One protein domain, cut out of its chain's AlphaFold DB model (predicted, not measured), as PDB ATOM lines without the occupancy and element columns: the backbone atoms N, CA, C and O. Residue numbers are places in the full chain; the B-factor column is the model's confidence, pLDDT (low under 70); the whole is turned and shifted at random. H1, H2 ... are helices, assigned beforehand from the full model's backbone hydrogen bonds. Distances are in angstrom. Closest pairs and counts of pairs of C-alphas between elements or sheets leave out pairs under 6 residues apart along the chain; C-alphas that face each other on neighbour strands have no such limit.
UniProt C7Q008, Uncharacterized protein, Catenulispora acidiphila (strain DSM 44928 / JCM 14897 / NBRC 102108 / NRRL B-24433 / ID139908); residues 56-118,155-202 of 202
ATOM      1  N   ILE A  56     161.245 162.064 156.506       76.12
ATOM      2  CA  ILE A  56     162.594 162.498 156.092       76.12
ATOM      3  C   ILE A  56     163.600 162.402 157.234       76.12
ATOM      4  O   ILE A  56     164.740 161.985 157.015       76.12
ATOM      5  N   ASP A  57     163.193 162.765 158.448       76.75
ATOM      6  CA  ASP A  57     164.075 162.717 159.613       76.75
ATOM      7  C   ASP A  57     164.459 161.269 159.929       76.75
ATOM      8  O   ASP A  57     165.632 160.970 160.148       76.75
ATOM      9  N   GLY A  58     163.492 160.348 159.844       82.06
ATOM     10  CA  GLY A  58     163.743 158.915 160.002       82.06
ATOM     11  C   GLY A  58     164.660 158.347 158.921       82.06
ATOM     12  O   GLY A  58     165.580 157.583 159.221       82.06
ATOM     13  N   LEU A  59     164.459 158.764 157.670       84.38
ATOM     14  CA  LEU A  59     165.328 158.386 156.556       84.38
ATOM     15  C   LEU A  59     166.765 158.865 156.781       84.38
ATOM     16  O   LEU A  59     167.709 158.096 156.612       84.38
ATOM     17  N   THR A  60     166.925 160.131 157.164       83.88
ATOM     18  CA  THR A  60     168.230 160.757 157.400       83.88
ATOM     19  C   THR A  60     168.946 160.085 158.566       83.88
ATOM     20  O   THR A  60     170.125 159.754 158.452       83.88
ATOM     21  N   GLU A  61     168.232 159.818 159.661       86.62
ATOM     22  CA  GLU A  61     168.742 159.085 160.819       86.62
ATOM     23  C   GLU A  61     169.252 157.698 160.411       86.62
ATOM     24  O   GLU A  61     170.397 157.346 160.693       86.62
ATOM     25  N   GLN A  62     168.441 156.932 159.681       88.56
ATOM     26  CA  GLN A  62     168.812 155.592 159.236       88.56
ATOM     27  C   GLN A  62     170.010 155.615 158.276       88.56
ATOM     28  O   GLN A  62     170.930 154.810 158.424       88.56
ATOM     29  N   LEU A  63     170.040 156.563 157.337       90.31
ATOM     30  CA  LEU A  63     171.137 156.738 156.386       90.31
ATOM     31  C   LEU A  63     172.455 157.083 157.090       90.31
ATOM     32  O   LEU A  63     173.487 156.483 156.788       90.31
ATOM     33  N   VAL A  64     172.427 158.013 158.048       90.81
ATOM     34  CA  VAL A  64     173.614 158.393 158.824       90.81
ATOM     35  C   VAL A  64     174.081 157.232 159.695       90.81
ATOM     36  O   VAL A  64     175.272 156.936 159.706       90.81
ATOM     37  N   LEU A  65     173.176 156.540 160.389       90.62
ATOM     38  CA  LEU A  65     173.540 155.419 161.257       90.62
ATOM     39  C   LEU A  65     174.185 154.271 160.471       90.62
ATOM     40  O   LEU A  65     175.279 153.840 160.830       90.62
ATOM     41  N   ILE A  66     173.570 153.842 159.361       91.50
ATOM     42  CA  ILE A  66     174.148 152.810 158.485       91.50
ATOM     43  C   ILE A  66     175.483 153.298 157.907       91.50
ATOM     44  O   ILE A  66     176.463 152.554 157.883       91.50
ATOM     45  N   GLY A  67     175.549 154.557 157.466       93.00
ATOM     46  CA  GLY A  67     176.752 155.112 156.858       93.00
ATOM     47  C   GLY A  67     177.937 155.178 157.819       93.00
ATOM     48  O   GLY A  67     179.052 154.818 157.441       93.00
ATOM     49  N   VAL A  68     177.705 155.578 159.071       93.50
ATOM     50  CA  VAL A  68     178.742 155.604 160.111       93.50
ATOM     51  C   VAL A  68     179.163 154.187 160.502       93.50
ATOM     52  O   VAL A  68     180.356 153.967 160.697       93.50
ATOM     53  N   ASP A  69     178.246 153.217 160.567       92.56
ATOM     54  CA  ASP A  69     178.598 151.813 160.833       92.56
ATOM     55  C   ASP A  69     179.527 151.247 159.743       92.56
ATOM     56  O   ASP A  69     180.592 150.698 160.045       92.56
ATOM     57  N   VAL A  70     179.197 151.469 158.465       93.12
ATOM     58  CA  VAL A  70     180.047 151.046 157.340       93.12
ATOM     59  C   VAL A  70     181.405 151.754 157.371       93.12
ATOM     60  O   VAL A  70     182.441 151.108 157.207       93.12
ATOM     61  N   ALA A  71     181.428 153.066 157.618       95.00
ATOM     62  CA  ALA A  71     182.666 153.837 157.714       95.00
ATOM     63  C   ALA A  71     183.558 153.347 158.865       95.00
ATOM     64  O   ALA A  71     184.762 153.155 158.689       95.00
ATOM     65  N   ALA A  72     182.969 153.088 160.032       94.06
ATOM     66  CA  ALA A  72     183.679 152.569 161.193       94.06
ATOM     67  C   ALA A  72     184.261 151.178 160.909       94.06
ATOM     68  O   ALA A  72     185.412 150.917 161.262       94.06
ATOM     69  N   CYS A  73     183.519 150.323 160.198       94.12
ATOM     70  CA  CYS A  73     184.025 149.027 159.755       94.12
ATOM     71  C   CYS A  73     185.250 149.163 158.834       94.12
ATOM     72  O   CYS A  73     186.261 148.501 159.064       94.12
ATOM     73  N   GLN A  74     185.205 150.058 157.839       95.00
ATOM     74  CA  GLN A  74     186.340 150.301 156.934       95.00
ATOM     75  C   GLN A  74     187.583 150.817 157.669       95.00
ATOM     76  O   GLN A  74     188.709 150.488 157.301       95.00
ATOM     77  N   LEU A  75     187.379 151.611 158.719       94.81
ATOM     78  CA  LEU A  75     188.447 152.181 159.535       94.81
ATOM     79  C   LEU A  75     188.916 151.252 160.671       94.81
ATOM     80  O   LEU A  75     189.801 151.634 161.437       94.81
ATOM     81  N   GLY A  76     188.340 150.052 160.807       93.06
ATOM     82  CA  GLY A  76     188.700 149.092 161.856       93.06
ATOM     83  C   GLY A  76     188.363 149.564 163.276       93.06
ATOM     84  O   GLY A  76     189.034 149.177 164.231       93.06
ATOM     85  N   MET A  77     187.347 150.415 163.427       92.62
ATOM     86  CA  MET A  77     186.931 151.014 164.698       92.62
ATOM     87  C   MET A  77     185.454 150.736 165.004       92.62
ATOM     88  O   MET A  77     184.675 150.321 164.142       92.62
ATOM     89  N   THR A  78     185.053 150.945 166.259       91.25
ATOM     90  CA  THR A  78     183.636 150.862 166.643       91.25
ATOM     91  C   THR A  78     182.903 152.130 166.210       91.25
ATOM     92  O   THR A  78     183.527 153.188 166.068       91.25
ATOM     93  N   ARG A  79     181.581 152.051 166.026       90.62
ATOM     94  CA  ARG A  79     180.749 153.219 165.712       90.62
ATOM     95  C   ARG A  79     180.957 154.342 166.722       90.62
ATOM     96  O   ARG A  79     181.116 155.488 166.332       90.62
ATOM     97  N   GLU A  80     181.005 154.011 168.005       89.81
ATOM     98  CA  GLU A  80     181.168 154.949 169.119       89.81
ATOM     99  C   GLU A  80     182.541 155.627 169.096       89.81
ATOM    100  O   GLU A  80     182.656 156.815 169.389       89.81
ATOM    101  N   ALA A  81     183.590 154.887 168.728       91.12
ATOM    102  CA  ALA A  81     184.922 155.453 168.575       91.12
ATOM    103  C   ALA A  81     184.977 156.422 167.385       91.12
ATOM    104  O   ALA A  81     185.536 157.511 167.515       91.12
ATOM    105  N   LEU A  82     184.358 156.057 166.254       92.06
ATOM    106  CA  LEU A  82     184.274 156.938 165.092       92.06
ATOM    107  C   LEU A  82     183.447 158.190 165.402       92.06
ATOM    108  O   LEU A  82     183.913 159.294 165.149       92.06
ATOM    109  N   THR A  83     182.251 158.055 165.981       90.81
ATOM    110  CA  THR A  83     181.402 159.213 166.311       90.81
ATOM    111  C   THR A  83     182.077 160.142 167.307       90.81
ATOM    112  O   THR A  83     182.007 161.356 167.137       90.81
ATOM    113  N   LEU A  84     182.792 159.601 168.297       90.62
ATOM    114  CA  LEU A  84     183.576 160.410 169.224       90.62
ATOM    115  C   LEU A  84     184.691 161.179 168.502       90.62
ATOM    116  O   LEU A  84     184.874 162.363 168.771       90.62
ATOM    117  N   GLN A  85     185.411 160.544 167.573       90.44
ATOM    118  CA  GLN A  85     186.441 161.219 166.772       90.44
ATOM    119  C   GLN A  85     185.856 162.286 165.837       90.44
ATOM    120  O   GLN A  85     186.467 163.335 165.665       90.44
ATOM    121  N   LEU A  86     184.685 162.036 165.247       89.88
ATOM    122  CA  LEU A  86     183.986 162.998 164.388       89.88
ATOM    123  C   LEU A  86     183.421 164.184 165.183       89.88
ATOM    124  O   LEU A  86     183.339 165.286 164.653       89.88
ATOM    125  N   ALA A  87     183.040 163.974 166.445       87.31
ATOM    126  CA  ALA A  87     182.523 165.025 167.320       87.31
ATOM    127  C   ALA A  87     183.624 165.913 167.920       87.31
ATOM    128  O   ALA A  87     183.338 167.015 168.394       87.31
ATOM    129  N   GLN A  88     184.874 165.441 167.944       87.00
ATOM    130  CA  GLN A  88     185.989 166.231 168.450       87.00
ATOM    131  C   GLN A  88     186.378 167.326 167.448       87.00
ATOM    132  O   GLN A  88     186.550 167.041 166.262       87.00
ATOM    133  N   PRO A  89     186.565 168.577 167.909       77.56
ATOM    134  CA  PRO A  89     187.054 169.640 167.045       77.56
ATOM    135  C   PRO A  89     188.483 169.318 166.592       77.56
ATOM    136  O   PRO A  89     189.354 169.036 167.415       77.56
ATOM    137  N   GLY A  90     188.739 169.376 165.287       78.69
ATOM    138  CA  GLY A  90     190.064 169.106 164.739       78.69
ATOM    139  C   GLY A  90     190.051 168.781 163.250       78.69
ATOM    140  O   GLY A  90     189.012 168.783 162.594       78.69
ATOM    141  N   THR A  91     191.232 168.510 162.700       82.31
ATOM    142  CA  THR A  91     191.367 168.066 161.310       82.31
ATOM    143  C   THR A  91     191.102 166.571 161.204       82.31
ATOM    144  O   THR A  91     191.870 165.762 161.725       82.31
ATOM    145  N   HIS A  92     190.047 166.201 160.481       88.81
ATOM    146  CA  HIS A  92     189.783 164.810 160.126       88.81
ATOM    147  C   HIS A  92     190.674 164.367 158.961       88.81
ATOM    148  O   HIS A  92     190.875 165.096 157.982       88.81
ATOM    149  N   THR A  93     191.198 163.150 159.073       92.25
ATOM    150  CA  THR A  93     192.076 162.532 158.073       92.25
ATOM    151  C   THR A  93     191.338 162.276 156.760       92.25
ATOM    152  O   THR A  93     190.125 162.059 156.749       92.25
ATOM    153  N   ASP A  94     192.065 162.240 155.640       94.12
ATOM    154  CA  ASP A  94     191.481 161.875 154.340       94.12
ATOM    155  C   ASP A  94     190.821 160.491 154.377       94.12
ATOM    156  O   ASP A  94     189.759 160.308 153.790       94.12
ATOM    157  N   ALA A  95     191.405 159.546 155.124       93.88
ATOM    158  CA  ALA A  95     190.847 158.212 155.326       93.88
ATOM    159  C   ALA A  95     189.490 158.248 156.048       93.88
ATOM    160  O   ALA A  95     188.567 157.547 155.649       93.88
ATOM    161  N   GLN A  96     189.334 159.086 157.077       93.56
ATOM    162  CA  GLN A  96     188.047 159.250 157.763       93.56
ATOM    163  C   GLN A  96     186.991 159.858 156.838       93.56
ATOM    164  O   GLN A  96     185.860 159.381 156.795       93.56
ATOM    165  N   ILE A  97     187.358 160.894 156.078       95.00
ATOM    166  CA  ILE A  97     186.437 161.560 155.151       95.00
ATOM    167  C   ILE A  97     186.018 160.622 154.014       95.00
ATOM    168  O   ILE A  97     184.839 160.578 153.655       95.00
ATOM    169  N   SER A  98     186.958 159.860 153.449       95.12
ATOM    170  CA  SER A  98     186.668 158.911 152.375       95.12
ATOM    171  C   SER A  98     185.832 157.732 152.871       95.12
ATOM    172  O   SER A  98     184.849 157.392 152.213       95.12
ATOM    173  N   ALA A  99     186.141 157.181 154.049       95.81
ATOM    174  CA  ALA A  99     185.355 156.120 154.669       95.81
ATOM    175  C   ALA A  99     183.933 156.587 155.003       95.81
ATOM    176  O   ALA A  99     182.980 155.863 154.735       95.81
ATOM    177  N   LEU A 100     183.764 157.814 155.514       94.69
ATOM    178  CA  LEU A 100     182.441 158.384 155.783       94.69
ATOM    179  C   LEU A 100     181.632 158.558 154.493       94.69
ATOM    180  O   LEU A 100     180.477 158.148 154.433       94.69
ATOM    181  N   ARG A 101     182.243 159.107 153.436       95.81
ATOM    182  CA  ARG A 101     181.594 159.245 152.123       95.81
ATOM    183  C   ARG A 101     181.184 157.887 151.557       95.81
ATOM    184  O   ARG A 101     180.042 157.720 151.141       95.81
ATOM    185  N   ALA A 102     182.101 156.921 151.561       95.75
ATOM    186  CA  ALA A 102     181.846 155.567 151.088       95.75
ATOM    187  C   ALA A 102     180.750 154.876 151.911       95.75
ATOM    188  O   ALA A 102     179.879 154.222 151.343       95.75
ATOM    189  N   GLY A 103     180.750 155.074 153.231       94.06
ATOM    190  CA  GLY A 103     179.721 154.570 154.129       94.06
ATOM    191  C   GLY A 103     178.341 155.132 153.805       94.06
ATOM    192  O   GLY A 103     177.402 154.363 153.628       94.06
ATOM    193  N   LEU A 104     178.217 156.452 153.635       94.62
ATOM    194  CA  LEU A 104     176.953 157.093 153.255       94.62
ATOM    195  C   LEU A 104     176.442 156.603 151.890       94.62
ATOM    196  O   LEU A 104     175.252 156.345 151.739       94.62
ATOM    197  N   LEU A 105     177.327 156.416 150.905       95.38
ATOM    198  CA  LEU A 105     176.946 155.843 149.607       95.38
ATOM    199  C   LEU A 105     176.467 154.388 149.741       95.38
ATOM    200  O   LEU A 105     175.438 154.027 149.176       95.38
ATOM    201  N   SER A 106     177.164 153.573 150.536       93.56
ATOM    202  CA  SER A 106     176.760 152.192 150.827       93.56
ATOM    203  C   SER A 106     175.435 152.123 151.593       93.56
ATOM    204  O   SER A 106     174.676 151.166 151.430       93.56
ATOM    205  N   ALA A 107     175.137 153.125 152.423       91.81
ATOM    206  CA  ALA A 107     173.865 153.230 153.124       91.81
ATOM    207  C   ALA A 107     172.712 153.467 152.144       91.81
ATOM    208  O   ALA A 107     171.702 152.773 152.231       91.81
ATOM    209  N   VAL A 108     172.889 154.359 151.159       92.06
ATOM    210  CA  VAL A 108     171.905 154.556 150.078       92.06
ATOM    211  C   VAL A 108     171.636 153.239 149.349       92.06
ATOM    212  O   VAL A 108     170.476 152.892 149.131       92.06
ATOM    213  N   ASP A 109     172.681 152.473 149.030       92.50
ATOM    214  CA  ASP A 109     172.538 151.172 148.366       92.50
ATOM    215  C   ASP A 109     171.794 150.145 149.206       92.50
ATOM    216  O   ASP A 109     170.899 149.461 148.709       92.50
ATOM    217  N   THR A 110     172.116 150.079 150.494       89.94
ATOM    218  CA  THR A 110     171.447 149.176 151.434       89.94
ATOM    219  C   THR A 110     169.969 149.534 151.564       89.94
ATOM    220  O   THR A 110     169.102 148.673 151.460       89.94
ATOM    221  N   MET A 111     169.649 150.821 151.711       88.81
ATOM    222  CA  MET A 111     168.267 151.288 151.834       88.81
ATOM    223  C   MET A 111     167.473 151.104 150.537       88.81
ATOM    224  O   MET A 111     166.274 150.822 150.591       88.81
ATOM    225  N   LYS A 112     168.126 151.226 149.373       89.75
ATOM    226  CA  LYS A 112     167.531 150.901 148.071       89.75
ATOM    227  C   LYS A 112     167.214 149.411 147.974       89.75
ATOM    228  O   LYS A 112     166.101 149.061 147.592       89.75
ATOM    229  N   ALA A 113     168.167 148.553 148.340       88.94
ATOM    230  CA  ALA A 113     167.998 147.102 148.328       88.94
ATOM    231  C   ALA A 113     166.886 146.639 149.285       88.94
ATOM    232  O   ALA A 113     166.094 145.768 148.934       88.94
ATOM    233  N   ASP A 114     166.771 147.287 150.445       86.69
ATOM    234  CA  ASP A 114     165.722 147.034 151.436       86.69
ATOM    235  C   ASP A 114     164.347 147.617 151.045       86.69
ATOM    236  O   ASP A 114     163.373 147.434 151.777       86.69
ATOM    237  N   GLY A 115     164.245 148.365 149.937       85.75
ATOM    238  CA  GLY A 115     163.007 149.039 149.527       85.75
ATOM    239  C   GLY A 115     162.556 150.153 150.481       85.75
ATOM    240  O   GLY A 115     161.376 150.494 150.517       85.75
ATOM    241  N   LYS A 116     163.482 150.713 151.268       85.19
ATOM    242  CA  LYS A 116     163.219 151.745 152.287       85.19
ATOM    243  C   LYS A 116     163.336 153.173 151.761       85.19
ATOM    244  O   LYS A 116     163.000 154.106 152.484       85.19
ATOM    245  N   LEU A 117     163.819 153.364 150.531       83.94
ATOM    246  CA  LEU A 117     163.868 154.691 149.921       83.94
ATOM    247  C   LEU A 117     162.453 155.132 149.500       83.94
ATOM    248  O   LEU A 117     161.836 154.466 148.664       83.94
ATOM    249  N   PRO A 118     161.928 156.247 150.039       80.38
ATOM    250  CA  PRO A 118     160.666 156.816 149.584       80.38
ATOM    251  C   PRO A 118     160.792 157.333 148.150       80.38
ATOM    252  O   PRO A 118     161.891 157.539 147.626       80.38
ATOM    253  N   THR A 155     165.316 158.887 143.945       81.88
ATOM    254  CA  THR A 155     165.790 159.245 145.288       81.88
ATOM    255  C   THR A 155     167.261 158.872 145.483       81.88
ATOM    256  O   THR A 155     168.018 159.637 146.077       81.88
ATOM    257  N   ASP A 156     167.691 157.718 144.966       84.06
ATOM    258  CA  ASP A 156     169.071 157.266 145.104       84.06
ATOM    259  C   ASP A 156     170.064 158.122 144.312       84.06
ATOM    260  O   ASP A 156     171.136 158.416 144.842       84.06
ATOM    261  N   ASP A 157     169.714 158.596 143.112       84.19
ATOM    262  CA  ASP A 157     170.591 159.487 142.341       84.19
ATOM    263  C   ASP A 157     170.804 160.824 143.060       84.19
ATOM    264  O   ASP A 157     171.940 161.297 143.181       84.19
ATOM    265  N   VAL A 158     169.727 161.415 143.591       81.56
ATOM    266  CA  VAL A 158     169.800 162.676 144.345       81.56
ATOM    267  C   VAL A 158     170.661 162.507 145.593       81.56
ATOM    268  O   VAL A 158     171.548 163.327 145.839       81.56
ATOM    269  N   LEU A 159     170.447 161.436 146.364       85.00
ATOM    270  CA  LEU A 159     171.223 161.166 147.574       85.00
ATOM    271  C   LEU A 159     172.701 160.928 147.250       85.00
ATOM    272  O   LEU A 159     173.565 161.571 147.846       85.00
ATOM    273  N   ARG A 160     173.012 160.073 146.267       89.94
ATOM    274  CA  ARG A 160     174.393 159.790 145.844       89.94
ATOM    275  C   ARG A 160     175.114 161.051 145.402       89.94
ATOM    276  O   ARG A 160     176.265 161.272 145.781       89.94
ATOM    277  N   ARG A 161     174.451 161.888 144.606       85.12
ATOM    278  CA  ARG A 161     175.067 163.109 144.094       85.12
ATOM    279  C   ARG A 161     175.260 164.150 145.182       85.12
ATOM    280  O   ARG A 161     176.351 164.696 145.286       85.12
ATOM    281  N   THR A 162     174.266 164.328 146.050       85.25
ATOM    282  CA  THR A 162     174.388 165.180 147.239       85.25
ATOM    283  C   THR A 162     175.570 164.736 148.096       85.25
ATOM    284  O   THR A 162     176.418 165.557 148.427       85.25
ATOM    285  N   ILE A 163     175.692 163.436 148.390       89.44
ATOM    286  CA  ILE A 163     176.811 162.890 149.170       89.44
ATOM    287  C   ILE A 163     178.149 163.162 148.482       89.44
ATOM    288  O   ILE A 163     179.108 163.487 149.169       89.44
ATOM    289  N   ASN A 164     178.240 163.045 147.155       90.69
ATOM    290  CA  ASN A 164     179.471 163.306 146.401       90.69
ATOM    291  C   ASN A 164     179.849 164.794 146.343       90.69
ATOM    292  O   ASN A 164     181.031 165.121 146.421       90.69
ATOM    293  N   ASP A 165     178.868 165.689 146.251       86.62
ATOM    294  CA  ASP A 165     179.090 167.136 146.196       86.62
ATOM    295  C   ASP A 165     179.282 167.774 147.584       86.62
ATOM    296  O   ASP A 165     179.764 168.904 147.682       86.62
ATOM    297  N   LEU A 166     178.943 167.061 148.664       87.12
ATOM    298  CA  LEU A 166     179.113 167.539 150.032       87.12
ATOM    299  C   LEU A 166     180.596 167.579 150.425       87.12
ATOM    300  O   LEU A 166     181.320 166.571 150.364       87.12
ATOM    301  N   ASP A 167     181.046 168.743 150.891       88.69
ATOM    302  CA  ASP A 167     182.341 168.888 151.545       88.69
ATOM    303  C   ASP A 167     182.230 168.436 153.005       88.69
ATOM    304  O   ASP A 167     182.008 169.225 153.924       88.69
ATOM    305  N   LEU A 168     182.382 167.128 153.213       88.88
ATOM    306  CA  LEU A 168     182.332 166.507 154.535       88.88
ATOM    307  C   LEU A 168     183.375 167.078 155.502       88.88
ATOM    308  O   LEU A 168     183.127 167.108 156.702       88.88
ATOM    309  N   ARG A 169     184.527 167.549 155.013       89.88
ATOM    310  CA  ARG A 169     185.555 168.133 155.881       89.88
ATOM    311  C   ARG A 169     185.067 169.457 156.453       89.88
ATOM    312  O   ARG A 169     185.149 169.665 157.662       89.88
ATOM    313  N   THR A 170     184.529 170.317 155.595       86.81
ATOM    314  CA  THR A 170     183.952 171.598 156.013       86.81
ATOM    315  C   THR A 170     182.701 171.388 156.867       86.81
ATOM    316  O   THR A 170     182.514 172.088 157.862       86.81
ATOM    317  N   LEU A 171     181.881 170.387 156.550       86.12
ATOM    318  CA  LEU A 171     180.683 170.059 157.318       86.12
ATOM    319  C   LEU A 171     181.027 169.622 158.747       86.12
ATOM    320  O   LEU A 171     180.469 170.156 159.706       86.12
ATOM    321  N   LEU A 172     181.985 168.703 158.897       87.25
ATOM    322  CA  LEU A 172     182.419 168.208 160.202       87.25
ATOM    323  C   LEU A 172     183.099 169.301 161.044       87.25
ATOM    324  O   LEU A 172     182.863 169.397 162.246       87.25
ATOM    325  N   ALA A 173     183.858 170.201 160.411       86.31
ATOM    326  CA  ALA A 173     184.459 171.345 161.098       86.31
ATOM    327  C   ALA A 173     183.417 172.332 161.670       86.31
ATOM    328  O   ALA A 173     183.731 173.089 162.587       86.31
ATOM    329  N   ASN A 174     182.182 172.317 161.153       83.44
ATOM    330  CA  ASN A 174     181.115 173.256 161.506       83.44
ATOM    331  C   ASN A 174     179.926 172.602 162.232       83.44
ATOM    332  O   ASN A 174     178.857 173.209 162.313       83.44
ATOM    333  N   LEU A 175     180.085 171.401 162.805       81.31
ATOM    334  CA  LEU A 175     178.998 170.690 163.508       81.31
ATOM    335  C   LEU A 175     178.363 171.498 164.653       81.31
ATOM    336  O   LEU A 175     177.192 171.305 164.977       81.31
ATOM    337  N   SER A 176     179.107 172.424 165.259       81.25
ATOM    338  CA  SER A 176     178.617 173.306 166.324       81.25
ATOM    339  C   SER A 176     177.772 174.484 165.817       81.25
ATOM    340  O   SER A 176     177.067 175.112 166.608       81.25
ATOM    341  N   ASN A 177     177.791 174.778 164.512       82.69
ATOM    342  CA  ASN A 177     177.073 175.897 163.908       82.69
ATOM    343  C   ASN A 177     175.960 175.409 162.970       82.69
ATOM    344  O   ASN A 177     176.152 175.246 161.763       82.69
ATOM    345  N   ARG A 178     174.750 175.245 163.524       80.50
ATOM    346  CA  ARG A 178     173.577 174.777 162.762       80.50
ATOM    347  C   ARG A 178     173.287 175.606 161.510       80.50
ATOM    348  O   ARG A 178     172.898 175.036 160.502       80.50
ATOM    349  N   GLN A 179     173.470 176.927 161.553       77.38
ATOM    350  CA  GLN A 179     173.142 177.792 160.413       77.38
ATOM    351  C   GLN A 179     174.066 177.528 159.221       77.38
ATOM    352  O   GLN A 179     173.605 177.442 158.085       77.38
ATOM    353  N   GLN A 180     175.364 177.361 159.482       77.44
ATOM    354  CA  GLN A 180     176.336 177.031 158.440       77.44
ATOM    355  C   GLN A 180     176.154 175.605 157.920       77.44
ATOM    356  O   GLN A 180     176.300 175.383 156.719       77.44
ATOM    357  N   LEU A 181     175.793 174.666 158.800       78.38
ATOM    358  CA  LEU A 181     175.474 173.291 158.426       78.38
ATOM    359  C   LEU A 181     174.316 173.245 157.420       78.38
ATOM    360  O   LEU A 181     174.460 172.677 156.340       78.38
ATOM    361  N   THR A 182     173.197 173.901 157.748       75.69
ATOM    362  CA  THR A 182     172.022 173.974 156.869       75.69
ATOM    363  C   THR A 182     172.376 174.606 155.525       75.69
ATOM    364  O   THR A 182     172.057 174.036 154.488       75.69
ATOM    365  N   ALA A 183     173.117 175.717 155.519       76.19
ATOM    366  CA  ALA A 183     173.506 176.385 154.277       76.19
ATOM    367  C   ALA A 183     174.365 175.499 153.351       76.19
ATOM    368  O   ALA A 183     174.192 175.535 152.133       76.19
ATOM    369  N   GLN A 184     175.283 174.701 153.907       79.50
ATOM    370  CA  GLN A 184     176.136 173.796 153.124       79.50
ATOM    371  C   GLN A 184     175.348 172.626 152.533       79.50
ATOM    372  O   GLN A 184     175.523 172.300 151.359       79.50
ATOM    373  N   VAL A 185     174.472 172.016 153.335       78.06
ATOM    374  CA  VAL A 185     173.610 170.921 152.878       78.06
ATOM    375  C   VAL A 185     172.658 171.417 151.789       78.06
ATOM    376  O   VAL A 185     172.601 170.811 150.720       78.06
ATOM    377  N   ASP A 186     171.993 172.557 151.997       75.31
ATOM    378  CA  ASP A 186     171.072 173.151 151.021       75.31
ATOM    379  C   ASP A 186     171.770 173.454 149.686       75.31
ATOM    380  O   ASP A 186     171.230 173.171 148.613       75.31
ATOM    381  N   ALA A 187     172.994 173.992 149.734       76.44
ATOM    382  CA  ALA A 187     173.784 174.273 148.540       76.44
ATOM    383  C   ALA A 187     174.152 172.992 147.770       76.44
ATOM    384  O   ALA A 187     174.034 172.962 146.542       76.44
ATOM    385  N   ALA A 188     174.562 171.932 148.475       75.75
ATOM    386  CA  ALA A 188     174.898 170.647 147.865       75.75
ATOM    387  C   ALA A 188     173.671 169.984 147.217       75.75
ATOM    388  O   ALA A 188     173.747 169.538 146.072       75.75
ATOM    389  N   VAL A 189     172.525 169.991 147.907       76.31
ATOM    390  CA  VAL A 189     171.257 169.462 147.382       76.31
ATOM    391  C   VAL A 189     170.822 170.232 146.136       76.31
ATOM    392  O   VAL A 189     170.523 169.626 145.108       76.31
ATOM    393  N   MET A 190     170.834 171.569 146.180       74.19
ATOM    394  CA  MET A 190     170.447 172.401 145.035       74.19
ATOM    395  C   MET A 190     171.334 172.134 143.814       74.19
ATOM    396  O   MET A 190     170.838 171.993 142.696       74.19
ATOM    397  N   LYS A 191     172.649 172.015 144.025       76.94
ATOM    398  CA  LYS A 191     173.605 171.683 142.964       76.94
ATOM    399  C   LYS A 191     173.323 170.303 142.361       76.94
ATOM    400  O   LYS A 191     173.321 170.174 141.136       76.94
ATOM    401  N   ALA A 192     173.049 169.300 143.196       72.94
ATOM    402  CA  ALA A 192     172.725 167.948 142.751       72.94
ATOM    403  C   ALA A 192     171.452 167.911 141.889       72.94
ATOM    404  O   ALA A 192     171.444 167.280 140.829       72.94
ATOM    405  N   VAL A 193     170.405 168.634 142.298       74.44
ATOM    406  CA  VAL A 193     169.147 168.749 141.541       74.44
ATOM    407  C   VAL A 193     169.370 169.442 140.194       74.44
ATOM    408  O   VAL A 193     168.932 168.931 139.165       74.44
ATOM    409  N   LEU A 194     170.084 170.575 140.173       72.31
ATOM    410  CA  LEU A 194     170.369 171.315 138.937       72.31
ATOM    411  C   LEU A 194     171.184 170.489 137.936       72.31
ATOM    412  O   LEU A 194     170.876 170.504 136.746       72.31
ATOM    413  N   ALA A 195     172.191 169.748 138.409       75.56
ATOM    414  CA  ALA A 195     172.992 168.872 137.559       75.56
ATOM    415  C   ALA A 195     172.134 167.775 136.913       75.56
ATOM    416  O   ALA A 195     172.248 167.536 135.716       75.56
ATOM    417  N   ARG A 196     171.221 167.156 137.676       74.38
ATOM    418  CA  ARG A 196     170.332 166.119 137.138       74.38
ATOM    419  C   ARG A 196     169.377 166.662 136.076       74.38
ATOM    420  O   ARG A 196     169.159 165.998 135.072       74.38
ATOM    421  N   ILE A 197     168.831 167.859 136.286       72.12
ATOM    422  CA  ILE A 197     167.976 168.515 135.286       72.12
ATOM    423  C   ILE A 197     168.777 168.790 134.006       72.12
ATOM    424  O   ILE A 197     168.276 168.543 132.916       72.12
ATOM    425  N   ALA A 198     170.023 169.261 134.126       76.19
ATOM    426  CA  ALA A 198     170.884 169.519 132.972       76.19
ATOM    427  C   ALA A 198     171.239 168.245 132.181       76.19
ATOM    428  O   ALA A 198     171.279 168.300 130.950       76.19
ATOM    429  N   ASP A 199     171.457 167.124 132.879       77.31
ATOM    430  CA  ASP A 199     171.740 165.814 132.277       77.31
ATOM    431  C   ASP A 199     170.516 165.213 131.553       77.31
ATOM    432  O   ASP A 199     170.698 164.478 130.594       77.31
ATOM    433  N   ASP A 200     169.284 165.512 131.984       67.19
ATOM    434  CA  ASP A 200     168.036 165.013 131.358       67.19
ATOM    435  C   ASP A 200     167.598 165.855 130.135       67.19
ATOM    436  O   ASP A 200     166.741 165.450 129.353       67.19
ATOM    437  N   LEU A 201     168.176 167.053 129.983       62.66
ATOM    438  CA  LEU A 201     167.949 167.985 128.869       62.66
ATOM    439  C   LEU A 201     168.900 167.760 127.674       62.66
ATOM    440  O   LEU A 201     168.759 168.460 126.668       62.66
ATOM    441  N   HIS A 202     169.841 166.816 127.779       48.91
ATOM    442  CA  HIS A 202     170.766 166.385 126.719       48.91
ATOM    443  C   HIS A 202     170.529 164.921 126.340       48.91
ATOM    444  O   HIS A 202     170.816 164.584 125.169       48.91
TER     445      HIS A 202
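AT A GLANCE: This is residues 56 to 118 and 155 to 202 of the 202 residues of an uncharacterized protein of Catenulispora acidiphila (strain DSM 44928 / JCM 14897 / NBRC 102108 / NRRL B-24433 / ID139908) (UniProt C7Q008). Helix H3 is the core, crossed by H1 on one side with H4 antiparallel along the other; H6 crosses H4. H2 stands across H1's end. The printed part has 111 residues with six named helices, H1 to H6: all helix, compact, radius of gyration of the C-alphas 14.3 A, spans 44 by 32 by 25 A.

HOW THE PARTS SIT: H1, residues 56 to 74, touches H2, residues 79 to 87, with residues 68 to 73 alone. H3, residues 94 to 113, touches H1 at a steep tilt of 54 degrees; closest C-alphas 67 and 103, 4.1 A. H4, residues 155 to 165, touches H3 at a shallow tilt of 5 degrees. H5, residues 168 to 173, only just touches H3, with 3 pairs of C-alphas within 8 A. H6, residues 178 to 200, touches H4 with residues 188 to 193 alone. Every helix O i to N i+4 pair is within hydrogen-bond range.

IN THESE COORDINATES: H1 begins at C-alpha 56 (162.594, 162.498, 156.092); H6, 33.4 A long, ends at C-alpha 200 (168.036, 165.013, 131.358).

THE WHOLE: Residues 119 to 154 are cut out; C-alphas 118 and 155 are 7.1 A apart.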